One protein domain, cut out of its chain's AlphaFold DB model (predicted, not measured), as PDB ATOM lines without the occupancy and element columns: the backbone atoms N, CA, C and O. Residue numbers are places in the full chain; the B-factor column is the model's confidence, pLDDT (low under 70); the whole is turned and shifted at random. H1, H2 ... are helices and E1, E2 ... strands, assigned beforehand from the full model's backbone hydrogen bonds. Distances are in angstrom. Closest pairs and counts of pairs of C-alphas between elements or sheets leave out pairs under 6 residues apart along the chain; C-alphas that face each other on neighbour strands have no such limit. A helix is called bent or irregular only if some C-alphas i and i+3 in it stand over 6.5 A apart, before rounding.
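AT A GLANCE: This is residues 3 to 124 of the 265 residues of the protein "Putative prophage protein" of Klebsiella pneumoniae (UniProt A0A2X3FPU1). A twisted sheet of five strands makes the core, with H3 over one face and H1 over the other; H4 runs on past E5, crosses one end of H3 and lies far out at one end of the domain. At the other end, residues 35 to 41 stick out, while the short helix H2 only grazes the sheet. The printed part has 122 residues, with four named helices and five named strands in the order E1 H1 E2 H2 E3 H3 E4 E5 H4; the mixed sheet runs E2 E1 E3 E4 E5, and the class is mixed, helices and strands. The whole is compact, with a radius of gyration of the C-alphas of 13.3 A and spans of 42 by 30 by 26 A.

HOW THE PARTS SIT: E1, residues 18 to 22, is an inner strand, parallel to E2, residues 46 to 48, with N 46 and O 19 2.9 A apart. H1, residues 26 to 36, is on the sheet over E1 at a height of 9.6 A, and runs along the strands at 22 degrees to E1 on the local plane; its Ala 30 comes closest to Phe 21, 6.0 A between C-alphas. E1, H1, E2 form a strand-helix-strand unit, two parallel neighbour strands with a helix between, its crossover right-handed. H2, residues 50 to 54, only grazes the sheet. E3, residues 68 to 73, is parallel to E1, with N 20 and O 70 2.8 A apart; E2, H2, E3 form a split unit, with E1 between its strands, also right-handed. H3, residues 79 to 91, is on the sheet over E3 at a height of 9.6 A, along the strands, on the opposite face from H1: three layers, helices on both faces of a sheet. H2 and H3 are close but not clearly touching, with the C-alphas of Leu 53 and Gln 81, their closest, 7.0 A apart. E4, residues 96 to 100, is parallel to E3, with N 71 and O 98 2.9 A apart, and E3, H3, E4 form another right-handed strand-helix-strand unit. E4 and E5, residues 106 to 109, form an antiparallel hairpin, with N 99 and O 108 2.9 A apart. H4, residues 111 to 122, only grazes the sheet; residues 86 to 91 of H3 touch it, about perpendicular at 85 degrees, closest at the C-alphas of Ala 90 and Leu 114, 4.7 A apart. In H1, H2 and H3 every O i to N i+4 pair is within hydrogen-bond range, in H4 6 of 8.

IN THESE COORDINATES: E1 begins at C-alpha 18 (182.539, 127.620, 116.544), and E3 is 16.8 A long. H1 measures 15.4 A, H3 18.2 A. H4 measures 17.7 A and ends at C-alpha 122 (176.019, 144.140, 131.051); it is irregular, with C-alphas 112 and 115 7.3 A apart.

THE WHOLE: The two C-alphas farthest apart, those of Pro 38 and Ala 123, are 43.4 A apart. The printed part has no cut; the link from H2 to E3, 13 residues, is long. Mean pLDDT of the printed part is 91.6, with residues 37 to 41 under 70.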
ATOM      1  N   ASN A   3     170.055 125.111 125.052       95.88
ATOM      2  CA  ASN A   3     171.139 125.075 124.066       95.88
ATOM      3  C   ASN A   3     170.591 125.021 122.637       95.88
ATOM      4  O   ASN A   3     169.610 124.317 122.369       95.88
ATOM      5  N   ALA A   4     171.265 125.718 121.727       96.81
ATOM      6  CA  ALA A   4     171.047 125.589 120.297       96.81
ATOM      7  C   ALA A   4     171.334 124.156 119.806       96.81
ATOM      8  O   ALA A   4     172.124 123.426 120.425       96.81
ATOM      9  N   PRO A   5     170.692 123.729 118.701       97.38
ATOM     10  CA  PRO A   5     171.053 122.505 117.999       97.38
ATOM     11  C   PRO A   5     172.565 122.400 117.795       97.38
ATOM     12  O   PRO A   5     173.214 123.377 117.444       97.38
ATOM     13  N   ASN A   6     173.110 121.206 118.030       96.31
ATOM     14  CA  ASN A   6     174.534 120.874 117.894       96.31
ATOM     15  C   ASN A   6     175.521 121.629 118.803       96.31
ATOM     16  O   ASN A   6     176.692 121.267 118.796       96.31
ATOM     17  N   LEU A   7     175.084 122.556 119.666       96.50
ATOM     18  CA  LEU A   7     176.002 123.239 120.590       96.50
ATOM     19  C   LEU A   7     176.749 122.248 121.497       96.50
ATOM     20  O   LEU A   7     177.959 122.311 121.634       96.50
ATOM     21  N   LYS A   8     176.053 121.241 122.039       95.06
ATOM     22  CA  LYS A   8     176.686 120.193 122.870       95.06
ATOM     23  C   LYS A   8     177.645 119.267 122.110       95.06
ATOM     24  O   LYS A   8     178.260 118.412 122.733       95.06
ATOM     25  N   LYS A   9     177.678 119.362 120.781       94.69
ATOM     26  CA  LYS A   9     178.559 118.570 119.921       94.69
ATOM     27  C   LYS A   9     179.799 119.361 119.501       94.69
ATOM     28  O   LYS A   9     180.638 118.782 118.825       94.69
ATOM     29  N   GLN A  10     179.882 120.649 119.852       94.25
ATOM     30  CA  GLN A  10     181.057 121.465 119.568       94.25
ATOM     31  C   GLN A  10     182.285 120.923 120.319       94.25
ATOM     32  O   GLN A  10     182.123 120.260 121.352       94.25
ATOM     33  N   PRO A  11     183.499 121.191 119.817       90.75
ATOM     34  CA  PRO A  11     184.728 120.691 120.415       90.75
ATOM     35  C   PRO A  11     184.899 121.199 121.847       90.75
ATOM     36  O   PRO A  11     184.564 122.346 122.162       90.75
ATOM     37  N   VAL A  12     185.446 120.345 122.716       90.69
ATOM     38  CA  VAL A  12     185.747 120.713 124.111       90.69
ATOM     39  C   VAL A  12     186.865 121.758 124.171       90.69
ATOM     40  O   VAL A  12     186.856 122.601 125.064       90.69
ATOM     41  N   ASP A  13     187.799 121.728 123.217       92.50
ATOM     42  CA  ASP A  13     188.829 122.755 123.080       92.50
ATOM     43  C   ASP A  13     188.197 124.084 122.642       92.50
ATOM     44  O   ASP A  13     187.688 124.200 121.530       92.50
ATOM     45  N   LEU A  14     188.234 125.089 123.525       92.69
ATOM     46  CA  LEU A  14     187.678 126.429 123.302       92.69
ATOM     47  C   LEU A  14     188.446 127.250 122.254       92.69
ATOM     48  O   LEU A  14     187.963 128.305 121.840       92.69
ATOM     49  N   MET A  15     189.614 126.776 121.819       91.19
ATOM     50  CA  MET A  15     190.412 127.398 120.761       91.19
ATOM     51  C   MET A  15     189.927 127.012 119.359       91.19
ATOM     52  O   MET A  15     190.239 127.716 118.399       91.19
ATOM     53  N   GLU A  16     189.151 125.932 119.229       90.06
ATOM     54  CA  GLU A  16     188.533 125.551 117.957       90.06
ATOM     55  C   GLU A  16     187.372 126.493 117.601       90.06
ATOM     56  O   GLU A  16     186.570 126.868 118.466       90.06
ATOM     57  N   GLU A  17     187.289 126.882 116.322       92.88
ATOM     58  CA  GLU A  17     186.280 127.818 115.805       92.88
ATOM     59  C   GLU A  17     184.870 127.224 115.921       92.88
ATOM     60  O   GLU A  17     184.584 126.144 115.410       92.88
ATOM     61  N   ALA A  18     183.955 127.965 116.549       95.44
ATOM     62  CA  ALA A  18     182.539 127.620 116.544       95.44
ATOM     63  C   ALA A  18     181.879 128.111 115.249       95.44
ATOM     64  O   ALA A  18     181.814 129.317 114.993       95.44
ATOM     65  N   ILE A  19     181.335 127.189 114.454       95.38
ATOM     66  CA  ILE A  19     180.631 127.512 113.204       95.38
ATOM     67  C   ILE A  19     179.124 127.492 113.455       95.38
ATOM     68  O   ILE A  19     178.557 126.481 113.875       95.38
ATOM     69  N   ILE A  20     178.466 128.616 113.176       98.06
ATOM     70  CA  ILE A  20     177.040 128.829 113.419       98.06
ATOM     71  C   ILE A  20     176.361 129.199 112.099       98.06
ATOM     72  O   ILE A  20     176.670 130.228 111.510       98.06
ATOM     73  N   PHE A  21     175.385 128.418 111.646       97.88
ATOM     74  CA  PHE A  21     174.491 128.818 110.557       97.88
ATOM     75  C   PHE A  21     173.215 129.423 111.130       97.88
ATOM     76  O   PHE A  21     172.562 128.807 111.972       97.88
ATOM     77  N   ALA A  22     172.836 130.609 110.659       98.25
ATOM     78  CA  ALA A  22     171.655 131.315 111.141       98.25
ATOM     79  C   ALA A  22     170.841 131.903 109.985       98.25
ATOM     80  O   ALA A  22     171.391 132.531 109.082       98.25
ATOM     81  N   GLY A  23     169.523 131.714 110.021       97.12
ATOM     82  CA  GLY A  23     168.598 132.258 109.026       97.12
ATOM     83  C   GLY A  23     167.434 131.324 108.704       97.12
ATOM     84  O   GLY A  23     167.337 130.202 109.207       97.12
ATOM     85  N   ALA A  24     166.524 131.803 107.855       93.56
ATOM     86  CA  ALA A  24     165.313 131.079 107.468       93.56
ATOM     87  C   ALA A  24     165.564 129.676 106.875       93.56
ATOM     88  O   ALA A  24     164.693 128.814 107.014       93.56
ATOM     89  N   ASP A  25     166.740 129.461 106.279       95.69
ATOM     90  CA  ASP A  25     167.163 128.251 105.568       95.69
ATOM     91  C   ASP A  25     168.458 127.654 106.160       95.69
ATOM     92  O   ASP A  25     169.165 126.893 105.498       95.69
ATOM     93  N   ALA A  26     168.783 127.978 107.420       96.88
ATOM     94  CA  ALA A  26     170.054 127.632 108.066       96.88
ATOM     95  C   ALA A  26     170.420 126.139 107.983       96.88
ATOM     96  O   ALA A  26     171.579 125.808 107.744       96.88
ATOM     97  N   TRP A  27     169.444 125.233 108.121       96.44
ATOM     98  CA  TRP A  27     169.671 123.786 108.000       96.44
ATOM     99  C   TRP A  27     170.150 123.359 106.613       96.44
ATOM    100  O   TRP A  27     170.994 122.469 106.513       96.44
ATOM    101  N   THR A  28     169.632 123.983 105.556       95.06
ATOM    102  CA  THR A  28     170.022 123.680 104.174       95.06
ATOM    103  C   THR A  28     171.493 124.018 103.960       95.06
ATOM    104  O   THR A  28     172.252 123.187 103.466       95.06
ATOM    105  N   PHE A  29     171.912 125.206 104.402       93.81
ATOM    106  CA  PHE A  29     173.299 125.657 104.284       93.81
ATOM    107  C   PHE A  29     174.250 124.875 105.194       93.81
ATOM    108  O   PHE A  29     175.322 124.478 104.747       93.81
ATOM    109  N   ALA A  30     173.838 124.577 106.429       93.62
ATOM    110  CA  ALA A  30     174.610 123.743 107.346       93.62
ATOM    111  C   ALA A  30     174.864 122.345 106.770       93.62
ATOM    112  O   ALA A  30     175.992 121.862 106.799       93.62
ATOM    113  N   LYS A  31     173.831 121.708 106.203       92.06
ATOM    114  CA  LYS A  31     173.956 120.390 105.574       92.06
ATOM    115  C   LYS A  31     174.892 120.431 104.364       92.06
ATOM    116  O   LYS A  31     175.788 119.599 104.277       92.06
ATOM    117  N   ALA A  32     174.722 121.414 103.478       89.94
ATOM    118  CA  ALA A  32     175.596 121.590 102.320       89.94
ATOM    119  C   ALA A  32     177.063 121.805 102.733       89.94
ATOM    120  O   ALA A  32     177.957 121.206 102.145       89.94
ATOM    121  N   TRP A  33     177.315 122.596 103.782       87.50
ATOM    122  CA  TRP A  33     178.658 122.796 104.331       87.50
ATOM    123  C   TRP A  33     179.285 121.484 104.818       87.50
ATOM    124  O   TRP A  33     180.433 121.201 104.485       87.50
ATOM    125  N   GLN A  34     178.527 120.652 105.541       87.12
ATOM    126  CA  GLN A  34     179.015 119.351 106.009       87.12
ATOM    127  C   GLN A  34     179.311 118.382 104.857       87.12
ATOM    128  O   GLN A  34     180.310 117.672 104.898       87.12
ATOM    129  N   GLU A  35     178.457 118.349 103.831       86.06
ATOM    130  CA  GLU A  35     178.627 117.477 102.660       86.06
ATOM    131  C   GLU A  35     179.809 117.899 101.778       86.06
ATOM    132  O   GLU A  35     180.440 117.055 101.144       86.06
ATOM    133  N   MET A  36     180.117 119.196 101.742       78.69
ATOM    134  CA  MET A  36     181.204 119.759 100.942       78.69
ATOM    135  C   MET A  36     182.548 119.820 101.675       78.69
ATOM    136  O   MET A  36     183.533 120.209 101.051       78.69
ATOM    137  N   ASN A  37     182.619 119.467 102.962       68.38
ATOM    138  CA  ASN A  37     183.826 119.645 103.767       68.38
ATOM    139  C   ASN A  37     184.952 118.678 103.332       68.38
ATOM    140  O   ASN A  37     184.862 117.475 103.589       68.38
ATOM    141  N   PRO A  38     186.047 119.165 102.710       52.56
ATOM    142  CA  PRO A  38     187.096 118.301 102.168       52.56
ATOM    143  C   PRO A  38     188.085 117.805 103.238       52.56
ATOM    144  O   PRO A  38     188.984 117.029 102.921       52.56
ATOM    145  N   ILE A  39     187.947 118.263 104.490       59.62
ATOM    146  CA  ILE A  39     188.933 118.069 105.570       59.62
ATOM    147  C   ILE A  39     188.550 116.897 106.498       59.62
ATOM    148  O   ILE A  39     189.352 116.468 107.324       59.62
ATOM    149  N   GLY A  40     187.354 116.320 106.339       61.09
ATOM    150  CA  GLY A  40     186.892 115.206 107.177       61.09
ATOM    151  C   GLY A  40     186.482 115.620 108.594       61.09
ATOM    152  O   GLY A  40     186.327 114.756 109.455       61.09
ATOM    153  N   ASP A  41     186.289 116.918 108.843       69.38
ATOM    154  CA  ASP A  41     185.677 117.395 110.080       69.38
ATOM    155  C   ASP A  41     184.199 116.969 110.122       69.38
ATOM    156  O   ASP A  41     183.402 117.246 109.221       69.38
ATOM    157  N   THR A  42     183.869 116.215 111.171       78.38
ATOM    158  CA  THR A  42     182.552 115.603 111.397       78.38
ATOM    159  C   THR A  42     181.728 116.359 112.433       78.38
ATOM    160  O   THR A  42     180.579 115.980 112.691       78.38
ATOM    161  N   VAL A  43     182.278 117.423 113.026       88.12
ATOM    162  CA  VAL A  43     181.577 118.237 114.011       88.12
ATOM    163  C   VAL A  43     180.470 119.013 113.297       88.12
ATOM    164  O   VAL A  43     180.727 119.810 112.395       88.12
ATOM    165  N   PRO A  44     179.195 118.786 113.651       92.75
ATOM    166  CA  PRO A  44     178.114 119.507 113.009       92.75
ATOM    167  C   PRO A  44     178.080 120.957 113.496       92.75
ATOM    168  O   PRO A  44     178.174 121.182 114.707       92.75
ATOM    169  N   PRO A  45     177.862 121.934 112.601       95.19
ATOM    170  CA  PRO A  45     177.775 123.325 113.004       95.19
ATOM    171  C   PRO A  45     176.529 123.551 113.867       95.19
ATOM    172  O   PRO A  45     175.535 122.812 113.787       95.19
ATOM    173  N   VAL A  46     176.566 124.594 114.689       97.88
ATOM    174  CA  VAL A  46     175.384 125.079 115.406       97.88
ATOM    175  C   VAL A  46     174.400 125.640 114.384       97.88
ATOM    176  O   VAL A  46     174.794 126.360 113.472       97.88
ATOM    177  N   VAL A  47     173.113 125.318 114.515       97.81
ATOM    178  CA  VAL A  47     172.091 125.766 113.553       97.81
ATOM    179  C   VAL A  47     170.989 126.536 114.263       97.81
ATOM    180  O   VAL A  47     170.407 126.045 115.231       97.81
ATOM    181  N   LEU A  48     170.705 127.741 113.772       98.00
ATOM    182  CA  LEU A  48     169.680 128.650 114.272       98.00
ATOM    183  C   LEU A  48     168.663 128.934 113.157       98.00
ATOM    184  O   LEU A  48     168.795 129.897 112.400       98.00
ATOM    185  N   ASP A  49     167.654 128.070 113.047       95.44
ATOM    186  CA  ASP A  49     166.554 128.237 112.093       95.44
ATOM    187  C   ASP A  49     165.433 129.137 112.645       95.44
ATOM    188  O   ASP A  49     165.523 129.675 113.750       95.44
ATOM    189  N   LYS A  50     164.325 129.259 111.902       92.62
ATOM    190  CA  LYS A  50     163.134 130.037 112.296       92.62
ATOM    191  C   LYS A  50     162.689 129.797 113.746       92.62
ATOM    192  O   LYS A  50     162.313 130.748 114.427       92.62
ATOM    193  N   LYS A  51     162.736 128.554 114.233       92.62
ATOM    194  CA  LYS A  51     162.328 128.202 115.597       92.62
ATOM    195  C   LYS A  51     163.327 128.716 116.629       92.62
ATOM    196  O   LYS A  51     162.907 129.211 117.666       92.62
ATOM    197  N   GLN A  52     164.631 128.595 116.376       95.50
ATOM    198  CA  GLN A  52     165.645 129.108 117.306       95.50
ATOM    199  C   GLN A  52     165.709 130.634 117.282       95.50
ATOM    200  O   GLN A  52     165.860 131.246 118.331       95.50
ATOM    201  N   LEU A  53     165.552 131.242 116.106       93.94
ATOM    202  CA  LEU A  53     165.545 132.692 115.938       93.94
ATOM    203  C   LEU A  53     164.340 133.357 116.626       93.94
ATOM    204  O   LEU A  53     164.475 134.464 117.136       93.94
ATOM    205  N   ALA A  54     163.188 132.683 116.698       88.56
ATOM    206  CA  ALA A  54     162.022 133.167 117.446       88.56
ATOM    207  C   ALA A  54     162.231 133.171 118.974       88.56
ATOM    208  O   ALA A  54     161.585 133.932 119.685       88.56
ATOM    209  N   GLU A  55     163.139 132.334 119.480       89.31
ATOM    210  CA  GLU A  55     163.482 132.217 120.904       89.31
ATOM    211  C   GLU A  55     164.917 132.694 121.178       89.31
ATOM    212  O   GLU A  55     165.516 132.304 122.184       89.31
ATOM    213  N   LEU A  56     165.488 133.508 120.277       89.88
ATOM    214  CA  LEU A  56     166.924 133.781 120.246       89.88
ATOM    215  C   LEU A  56     167.407 134.334 121.587       89.88
ATOM    216  O   LEU A  56     168.387 133.844 122.130       89.88
ATOM    217  N   GLU A  57     166.667 135.257 122.197       85.56
ATOM    218  CA  GLU A  57     166.982 135.826 123.515       85.56
ATOM    219  C   GLU A  57     167.222 134.747 124.594       85.56
ATOM    220  O   GLU A  57     168.176 134.855 125.367       85.56
ATOM    221  N   ASN A  58     166.481 133.635 124.560       88.88
ATOM    222  CA  ASN A  58     166.490 132.574 125.576       88.88
ATOM    223  C   ASN A  58     167.323 131.330 125.206       88.88
ATOM    224  O   ASN A  58     167.298 130.322 125.934       88.88
ATOM    225  N   ILE A  59     168.071 131.388 124.101       93.88
ATOM    226  CA  ILE A  59     168.923 130.296 123.626       93.88
ATOM    227  C   ILE A  59     170.415 130.628 123.770       93.88
ATOM    228  O   ILE A  59     170.856 131.756 123.528       93.88
ATOM    229  N   ARG A  60     171.200 129.626 124.172       95.94
ATOM    230  CA  ARG A  60     172.664 129.647 124.154       95.94
ATOM    231  C   ARG A  60     173.143 129.167 122.788       95.94
ATOM    232  O   ARG A  60     172.733 128.088 122.358       95.94
ATOM    233  N   ILE A  61     173.993 129.956 122.132       97.19
ATOM    234  CA  ILE A  61     174.449 129.706 120.753       97.19
ATOM    235  C   ILE A  61     175.931 129.322 120.652       97.19
ATOM    236  O   ILE A  61     176.339 128.791 119.628       97.19
ATOM    237  N   VAL A  62     176.715 129.572 121.703       97.19
ATOM    238  CA  VAL A  62     178.159 129.311 121.770       97.19
ATOM    239  C   VAL A  62     178.555 128.972 123.215       97.19
ATOM    240  O   VAL A  62     177.823 129.305 124.156       97.19
ATOM    241  N   ASP A  63     179.669 128.266 123.394       95.88
ATOM    242  CA  ASP A  63     180.266 128.022 124.711       95.88
ATOM    243  C   ASP A  63     180.910 129.293 125.278       95.88
ATOM    244  O   ASP A  63     181.348 130.167 124.530       95.88
ATOM    245  N   ASP A  64     180.956 129.398 126.605       94.81
ATOM    246  CA  ASP A  64     181.528 130.571 127.273       94.81
ATOM    247  C   ASP A  64     183.052 130.519 127.140       94.81
ATOM    248  O   ASP A  64     183.659 129.466 127.339       94.81
ATOM    249  N   GLY A  65     183.670 131.650 126.802       92.06
ATOM    250  CA  GLY A  65     185.117 131.769 126.606       92.06
ATOM    251  C   GLY A  65     185.643 131.149 125.308       92.06
ATOM    252  O   GLY A  65     186.852 130.987 125.165       92.06
ATOM    253  N   ARG A  66     184.764 130.780 124.366       96.19
ATOM    254  CA  ARG A  66     185.148 130.320 123.023       96.19
ATOM    255  C   ARG A  66     185.961 131.404 122.312       96.19
ATOM    256  O   ARG A  66     185.469 132.511 122.160       96.19
ATOM    257  N   LEU A  67     187.159 131.098 121.818       95.06
ATOM    258  CA  LEU A  67     188.056 132.126 121.274       95.06
ATOM    259  C   LEU A  67     187.559 132.694 119.930       95.06
ATOM    260  O   LEU A  67     187.553 133.909 119.725       95.06
ATOM    261  N   TYR A  68     187.103 131.810 119.037       96.31
ATOM    262  CA  TYR A  68     186.671 132.148 117.679       96.31
ATOM    263  C   TYR A  68     185.244 131.674 117.412       96.31
ATOM    264  O   TYR A  68     184.903 130.519 117.683       96.31
ATOM    265  N   ALA A  69     184.425 132.536 116.818       97.62
ATOM    266  CA  ALA A  69     183.116 132.156 116.308       97.62
ATOM    267  C   ALA A  69     182.851 132.762 114.930       97.62
ATOM    268  O   ALA A  69     183.170 133.917 114.653       97.62
ATOM    269  N   ARG A  70     182.178 131.996 114.079       96.62
ATOM    270  CA  ARG A  70     181.694 132.460 112.787       96.62
ATOM    271  C   ARG A  70     180.202 132.249 112.676       96.62
ATOM    272  O   ARG A  70     179.707 131.156 112.938       96.62
ATOM    273  N   VAL A  71     179.503 133.276 112.211       98.12
ATOM    274  CA  VAL A  71     178.099 133.179 111.821       98.12
ATOM    275  C   VAL A  71     177.998 133.228 110.301       98.12
ATOM    276  O   VAL A  71     178.412 134.195 109.673       98.12
ATOM    277  N   CYS A  72     177.421 132.197 109.702       97.06
ATOM    278  CA  CYS A  72     177.105 132.131 108.283       97.06
ATOM    279  C   CYS A  72     175.604 132.362 108.093       97.06
ATOM    280  O   CYS A  72     174.773 131.642 108.659       97.06
ATOM    281  N   ARG A  73     175.244 133.360 107.282       97.31
ATOM    282  CA  ARG A  73     173.861 133.594 106.874       97.31
ATOM    283  C   ARG A  73     173.371 132.398 106.057       97.31
ATOM    284  O   ARG A  73     173.987 132.018 105.068       97.31
ATOM    285  N   GLY A  74     172.250 131.823 106.473       95.81
ATOM    286  CA  GLY A  74     171.533 130.783 105.747       95.81
ATOM    287  C   GLY A  74     170.105 131.231 105.474       95.81
ATOM    288  O   GLY A  74     169.189 130.857 106.205       95.81
ATOM    289  N   GLY A  75     169.917 132.063 104.453       93.69
ATOM    290  CA  GLY A  75     168.643 132.726 104.175       93.69
ATOM    291  C   GLY A  75     168.426 133.977 105.033       93.69
ATOM    292  O   GLY A  75     169.327 134.463 105.717       93.69
ATOM    293  N   HIS A  76     167.212 134.530 104.991       91.69
ATOM    294  CA  HIS A  76     166.935 135.833 105.604       91.69
ATOM    295  C   HIS A  76     167.172 135.832 107.125       91.69
ATOM    296  O   HIS A  76     166.662 134.967 107.841       91.69
ATOM    297  N   LEU A  77     167.917 136.841 107.579       94.50
ATOM    298  CA  LEU A  77     168.063 137.272 108.964       94.50
ATOM    299  C   LEU A  77     167.609 138.724 109.056       94.50
ATOM    300  O   LEU A  77     167.923 139.508 108.155       94.50
ATOM    301  N   THR A  78     166.899 139.053 110.129       93.19
ATOM    302  CA  THR A  78     166.528 140.438 110.414       93.19
ATOM    303  C   THR A  78     167.666 141.180 111.097       93.19
ATOM    304  O   THR A  78     168.529 140.560 111.722       93.19
ATOM    305  N   GLU A  79     167.641 142.505 111.061       90.50
ATOM    306  CA  GLU A  79     168.639 143.334 111.748       90.50
ATOM    307  C   GLU A  79     168.705 143.064 113.235       90.50
ATOM    308  O   GLU A  79     169.764 142.772 113.786       90.50
ATOM    309  N   ARG A  80     167.531 142.999 113.859       88.38
ATOM    310  CA  ARG A  80     167.408 142.609 115.257       88.38
ATOM    311  C   ARG A  80     168.100 141.270 115.532       88.38
ATOM    312  O   ARG A  80     168.820 141.140 116.517       88.38
ATOM    313  N   GLN A  81     167.897 140.263 114.681       93.56
ATOM    314  CA  GLN A  81     168.528 138.952 114.861       93.56
ATOM    315  C   GLN A  81     170.049 139.034 114.723       93.56
ATOM    316  O   GLN A  81     170.749 138.462 115.554       93.56
ATOM    317  N   ILE A  82     170.558 139.758 113.725       94.12
ATOM    318  CA  ILE A  82     171.996 139.977 113.506       94.12
ATOM    319  C   ILE A  82     172.623 140.615 114.750       94.12
ATOM    320  O   ILE A  82     173.598 140.086 115.288       94.12
ATOM    321  N   THR A  83     172.021 141.680 115.284       90.44
ATOM    322  CA  THR A  83     172.540 142.354 116.478       90.44
ATOM    323  C   THR A  83     172.455 141.472 117.730       90.44
ATOM    324  O   THR A  83     173.397 141.462 118.527       90.44
ATOM    325  N   ILE A  84     171.393 140.670 117.909       92.12
ATOM    326  CA  ILE A  84     171.317 139.700 119.022       92.12
ATOM    327  C   ILE A  84     172.412 138.636 118.894       92.12
ATOM    328  O   ILE A  84     173.010 138.269 119.906       92.12
ATOM    329  N   LEU A  85     172.686 138.132 117.687       95.94
ATOM    330  CA  LEU A  85     173.747 137.148 117.456       95.94
ATOM    331  C   LEU A  85     175.108 137.720 117.864       95.94
ATOM    332  O   LEU A  85     175.772 137.124 118.710       95.94
ATOM    333  N   ALA A  86     175.472 138.900 117.354       94.69
ATOM    334  CA  ALA A  86     176.719 139.577 117.715       94.69
ATOM    335  C   ALA A  86     176.822 139.823 119.233       94.69
ATOM    336  O   ALA A  86     177.831 139.494 119.856       94.69
ATOM    337  N   THR A  87     175.741 140.310 119.854       93.25
ATOM    338  CA  THR A  87     175.683 140.567 121.303       93.25
ATOM    339  C   THR A  87     175.852 139.284 122.117       93.25
ATOM    340  O   THR A  87     176.540 139.280 123.133       93.25
ATOM    341  N   LYS A  88     175.270 138.161 121.681       95.38
ATOM    342  CA  LYS A  88     175.429 136.875 122.375       95.38
ATOM    343  C   LYS A  88     176.849 136.346 122.317       95.38
ATOM    344  O   LYS A  88     177.311 135.809 123.319       95.38
ATOM    345  N   LEU A  89     177.527 136.496 121.181       97.19
ATOM    346  CA  LEU A  89     178.941 136.138 121.073       97.19
ATOM    347  C   LEU A  89     179.789 137.015 122.003       97.19
ATOM    348  O   LEU A  89     180.600 136.492 122.763       97.19
ATOM    349  N   ALA A  90     179.527 138.324 122.023       95.44
ATOM    350  CA  ALA A  90     180.202 139.261 122.916       95.44
ATOM    351  C   ALA A  90     180.020 138.895 124.402       95.44
ATOM    352  O   ALA A  90     180.996 138.766 125.140       95.44
ATOM    353  N   VAL A  91     178.778 138.668 124.846       94.75
ATOM    354  CA  VAL A  91     178.455 138.312 126.240       94.75
ATOM    355  C   VAL A  91     179.050 136.960 126.639       94.75
ATOM    356  O   VAL A  91     179.518 136.814 127.767       94.75
ATOM    357  N   ALA A  92     179.100 135.994 125.718       95.94
ATOM    358  CA  ALA A  92     179.755 134.708 125.952       95.94
ATOM    359  C   ALA A  92     181.288 134.816 126.065       95.94
ATOM    360  O   ALA A  92     181.942 133.835 126.411       95.94
ATOM    361  N   GLY A  93     181.874 135.991 125.811       96.00
ATOM    362  CA  GLY A  93     183.314 136.213 125.894       96.00
ATOM    363  C   GLY A  93     184.076 135.735 124.664       96.00
ATOM    364  O   GLY A  93     185.241 135.380 124.795       96.00
ATOM    365  N   VAL A  94     183.431 135.715 123.492       97.75
ATOM    366  CA  VAL A  94     184.134 135.467 122.232       97.75
ATOM    367  C   VAL A  94     185.114 136.599 121.955       97.75
ATOM    368  O   VAL A  94     184.748 137.767 122.070       97.75
ATOM    369  N   GLU A  95     186.351 136.265 121.583       94.50
ATOM    370  CA  GLU A  95     187.372 137.276 121.283       94.50
ATOM    371  C   GLU A  95     187.363 137.687 119.812       94.50
ATOM    372  O   GLU A  95     187.621 138.846 119.507       94.50
ATOM    373  N   ARG A  96     187.059 136.763 118.890       95.81
ATOM    374  CA  ARG A  96     187.003 137.031 117.445       95.81
ATOM    375  C   ARG A  96     185.728 136.476 116.833       95.81
ATOM    376  O   ARG A  96     185.470 135.273 116.907       95.81
ATOM    377  N   ALA A  97     184.946 137.354 116.209       97.12
ATOM    378  CA  ALA A  97     183.656 137.003 115.631       97.12
ATOM    379  C   ALA A  97     183.479 137.602 114.237       97.12
ATOM    380  O   ALA A  97     183.705 138.791 114.035       97.12
ATOM    381  N   GLN A  98     183.039 136.783 113.286       96.44
ATOM    382  CA  GLN A  98     182.857 137.197 111.893       96.44
ATOM    383  C   GLN A  98     181.508 136.738 111.344       96.44
ATOM    384  O   GLN A  98     181.036 135.639 111.656       96.44
ATOM    385  N   PHE A  99     180.909 137.566 110.492       96.94
ATOM    386  CA  PHE A  99     179.630 137.306 109.846       96.94
ATOM    387  C   PHE A  99     179.792 137.181 108.334       96.94
ATOM    388  O   PHE A  99     180.388 138.038 107.686       96.94
ATOM    389  N   TYR A 100     179.250 136.107 107.768       96.12
ATOM    390  CA  TYR A 100     179.424 135.729 106.370       96.12
ATOM    391  C   TYR A 100     178.092 135.590 105.636       96.12
ATOM    392  O   TYR A 100     177.067 135.247 106.227       96.12
ATOM    393  N   SER A 101     178.127 135.813 104.325       93.81
ATOM    394  CA  SER A 101     177.008 135.568 103.420       93.81
ATOM    395  C   SER A 101     176.801 134.077 103.163       93.81
ATOM    396  O   SER A 101     177.646 133.240 103.488       93.81
ATOM    397  N   GLU A 102     175.699 133.755 102.489       92.12
ATOM    398  CA  GLU A 102     175.392 132.421 101.969       92.12
ATOM    399  C   GLU A 102     176.509 131.862 101.066       92.12
ATOM    400  O   GLU A 102     176.689 130.651 100.972       92.12
ATOM    401  N   GLY A 103     177.254 132.747 100.393       89.31
ATOM    402  CA  GLY A 103     178.377 132.413  99.514       89.31
ATOM    403  C   GLY A 103     179.742 132.440 100.207       89.31
ATOM    404  O   GLY A 103     180.756 132.526  99.518       89.31
ATOM    405  N   PHE A 104     179.778 132.431 101.543       90.12
ATOM    406  CA  PHE A 104     180.998 132.497 102.359       90.12
ATOM    407  C   PHE A 104     181.870 133.736 102.102       90.12
ATOM    408  O   PHE A 104     183.078 133.719 102.341       90.12
ATOM    409  N   GLN A 105     181.263 134.840 101.669       92.56
ATOM    410  CA  GLN A 105     181.927 136.144 101.624       92.56
ATOM    411  C   GLN A 105     181.768 136.830 102.978       92.56
ATOM    412  O   GLN A 105     180.675 136.807 103.545       92.56
ATOM    413  N   LEU A 106     182.845 137.420 103.501       91.12
ATOM    414  CA  LEU A 106     182.792 138.185 104.746       91.12
ATOM    415  C   LEU A 106     181.863 139.390 104.540       91.12
ATOM    416  O   LEU A 106     182.119 140.217 103.668       91.12
ATOM    417  N   LEU A 107     180.781 139.448 105.316       90.31
ATOM    418  CA  LEU A 107     179.846 140.571 105.341       90.31
ATOM    419  C   LEU A 107     180.274 141.606 106.377       90.31
ATOM    420  O   LEU A 107     180.248 142.794 106.092       90.31
ATOM    421  N   GLU A 108     180.665 141.156 107.568       91.00
ATOM    422  CA  GLU A 108     181.044 142.038 108.669       91.00
ATOM    423  C   GLU A 108     182.063 141.350 109.589       91.00
ATOM    424  O   GLU A 108     181.931 140.165 109.910       91.00
ATOM    425  N   ASP A 109     183.075 142.099 110.033       90.94
ATOM    426  CA  ASP A 109     183.932 141.698 111.150       90.94
ATOM    427  C   ASP A 109     183.369 142.289 112.446       90.94
ATOM    428  O   ASP A 109     183.413 143.499 112.669       90.94
ATOM    429  N   TRP A 110     182.819 141.435 113.306       93.31
ATOM    430  CA  TRP A 110     182.262 141.860 114.589       93.31
ATOM    431  C   TRP A 110     183.321 142.016 115.673       93.31
ATOM    432  O   TRP A 110     183.020 142.596 116.714       93.31
ATOM    433  N   THR A 111     184.542 141.530 115.454       92.50
ATOM    434  CA  THR A 111     185.628 141.549 116.443       92.50
ATOM    435  C   THR A 111     185.806 142.920 117.113       92.50
ATOM    436  O   THR A 111     185.796 142.965 118.344       92.50
ATOM    437  N   PRO A 112     185.884 144.052 116.377       87.12
ATOM    438  CA  PRO A 112     186.127 145.356 116.997       87.12
ATOM    439  C   PRO A 112     184.988 145.835 117.908       87.12
ATOM    440  O   PRO A 112     185.226 146.628 118.810       87.12
ATOM    441  N   GLN A 113     183.755 145.365 117.697       86.62
ATOM    442  CA  GLN A 113     182.581 145.822 118.449       86.62
ATOM    443  C   GLN A 113     182.208 144.928 119.638       86.62
ATOM    444  O   GLN A 113     181.381 145.337 120.454       86.62
ATOM    445  N   LEU A 114     182.798 143.733 119.780       91.81
ATOM    446  CA  LEU A 114     182.461 142.811 120.875       91.81
ATOM    447  C   LEU A 114     182.642 143.429 122.274       91.81
ATOM    448  O   LEU A 114     181.723 143.278 123.083       91.81
ATOM    449  N   PRO A 115     183.736 144.158 122.592       91.25
ATOM    450  CA  PRO A 115     183.903 144.749 123.921       91.25
ATOM    451  C   PRO A 115     182.774 145.723 124.275       91.25
ATOM    452  O   PRO A 115     182.196 145.636 125.360       91.25
ATOM    453  N   ARG A 116     182.402 146.595 123.328       87.56
ATOM    454  CA  ARG A 116     181.296 147.546 123.485       87.56
ATOM    455  C   ARG A 116     179.958 146.829 123.638       87.56
ATOM    456  O   ARG A 116     179.226 147.120 124.576       87.56
ATOM    457  N   LEU A 117     179.655 145.860 122.770       89.25
ATOM    458  CA  LEU A 117     178.404 145.097 122.833       89.25
ATOM    459  C   LEU A 117     178.248 144.352 124.165       89.25
ATOM    460  O   LEU A 117     177.147 144.304 124.715       89.25
ATOM    461  N   LYS A 118     179.343 143.798 124.699       91.75
ATOM    462  CA  LYS A 118     179.364 143.163 126.019       91.75
ATOM    463  C   LYS A 118     179.077 144.178 127.125       91.75
ATOM    464  O   LYS A 118     178.170 143.949 127.919       91.75
ATOM    465  N   ALA A 119     179.789 145.306 127.142       89.12
ATOM    466  CA  ALA A 119     179.590 146.358 128.136       89.12
ATOM    467  C   ALA A 119     178.163 146.940 128.092       89.12
ATOM    468  O   ALA A 119     177.536 147.119 129.136       89.12
ATOM    469  N   ASP A 120     177.618 147.178 126.896       85.62
ATOM    470  CA  ASP A 120     176.250 147.665 126.700       85.62
ATOM    471  C   ASP A 120     175.218 146.647 127.214       85.62
ATOM    472  O   ASP A 120     174.246 147.025 127.872       85.62
ATOM    473  N   ALA A 121     175.427 145.350 126.964       86.44
ATOM    474  CA  ALA A 121     174.566 144.286 127.479       86.44
ATOM    475  C   ALA A 121     174.626 144.161 129.007       86.44
ATOM    476  O   ALA A 121     173.578 144.085 129.648       86.44
ATOM    477  N   GLU A 122     175.819 144.199 129.597       87.44
ATOM    478  CA  GLU A 122     176.019 144.140 131.051       87.44
ATOM    479  C   GLU A 122     175.445 145.373 131.769       87.44
ATOM    480  O   GLU A 122     174.900 145.255 132.866       87.44
ATOM    481  N   ALA A 123     175.492 146.547 131.134       83.00
ATOM    482  CA  ALA A 123     174.902 147.783 131.646       83.00
ATOM    483  C   ALA A 123     173.375 147.879 131.443       83.00
ATOM    484  O   ALA A 123     172.779 148.895 131.807       83.00
ATOM    485  N   GLY A 124     172.738 146.879 130.821       76.38
ATOM    486  CA  GLY A 124     171.313 146.915 130.467       76.38
ATOM    487  C   GLY A 124     170.962 147.951 129.389       76.38
ATOM    488  O   GLY A 124     169.793 148.282 129.219       76.38
TER     489      GLY A 124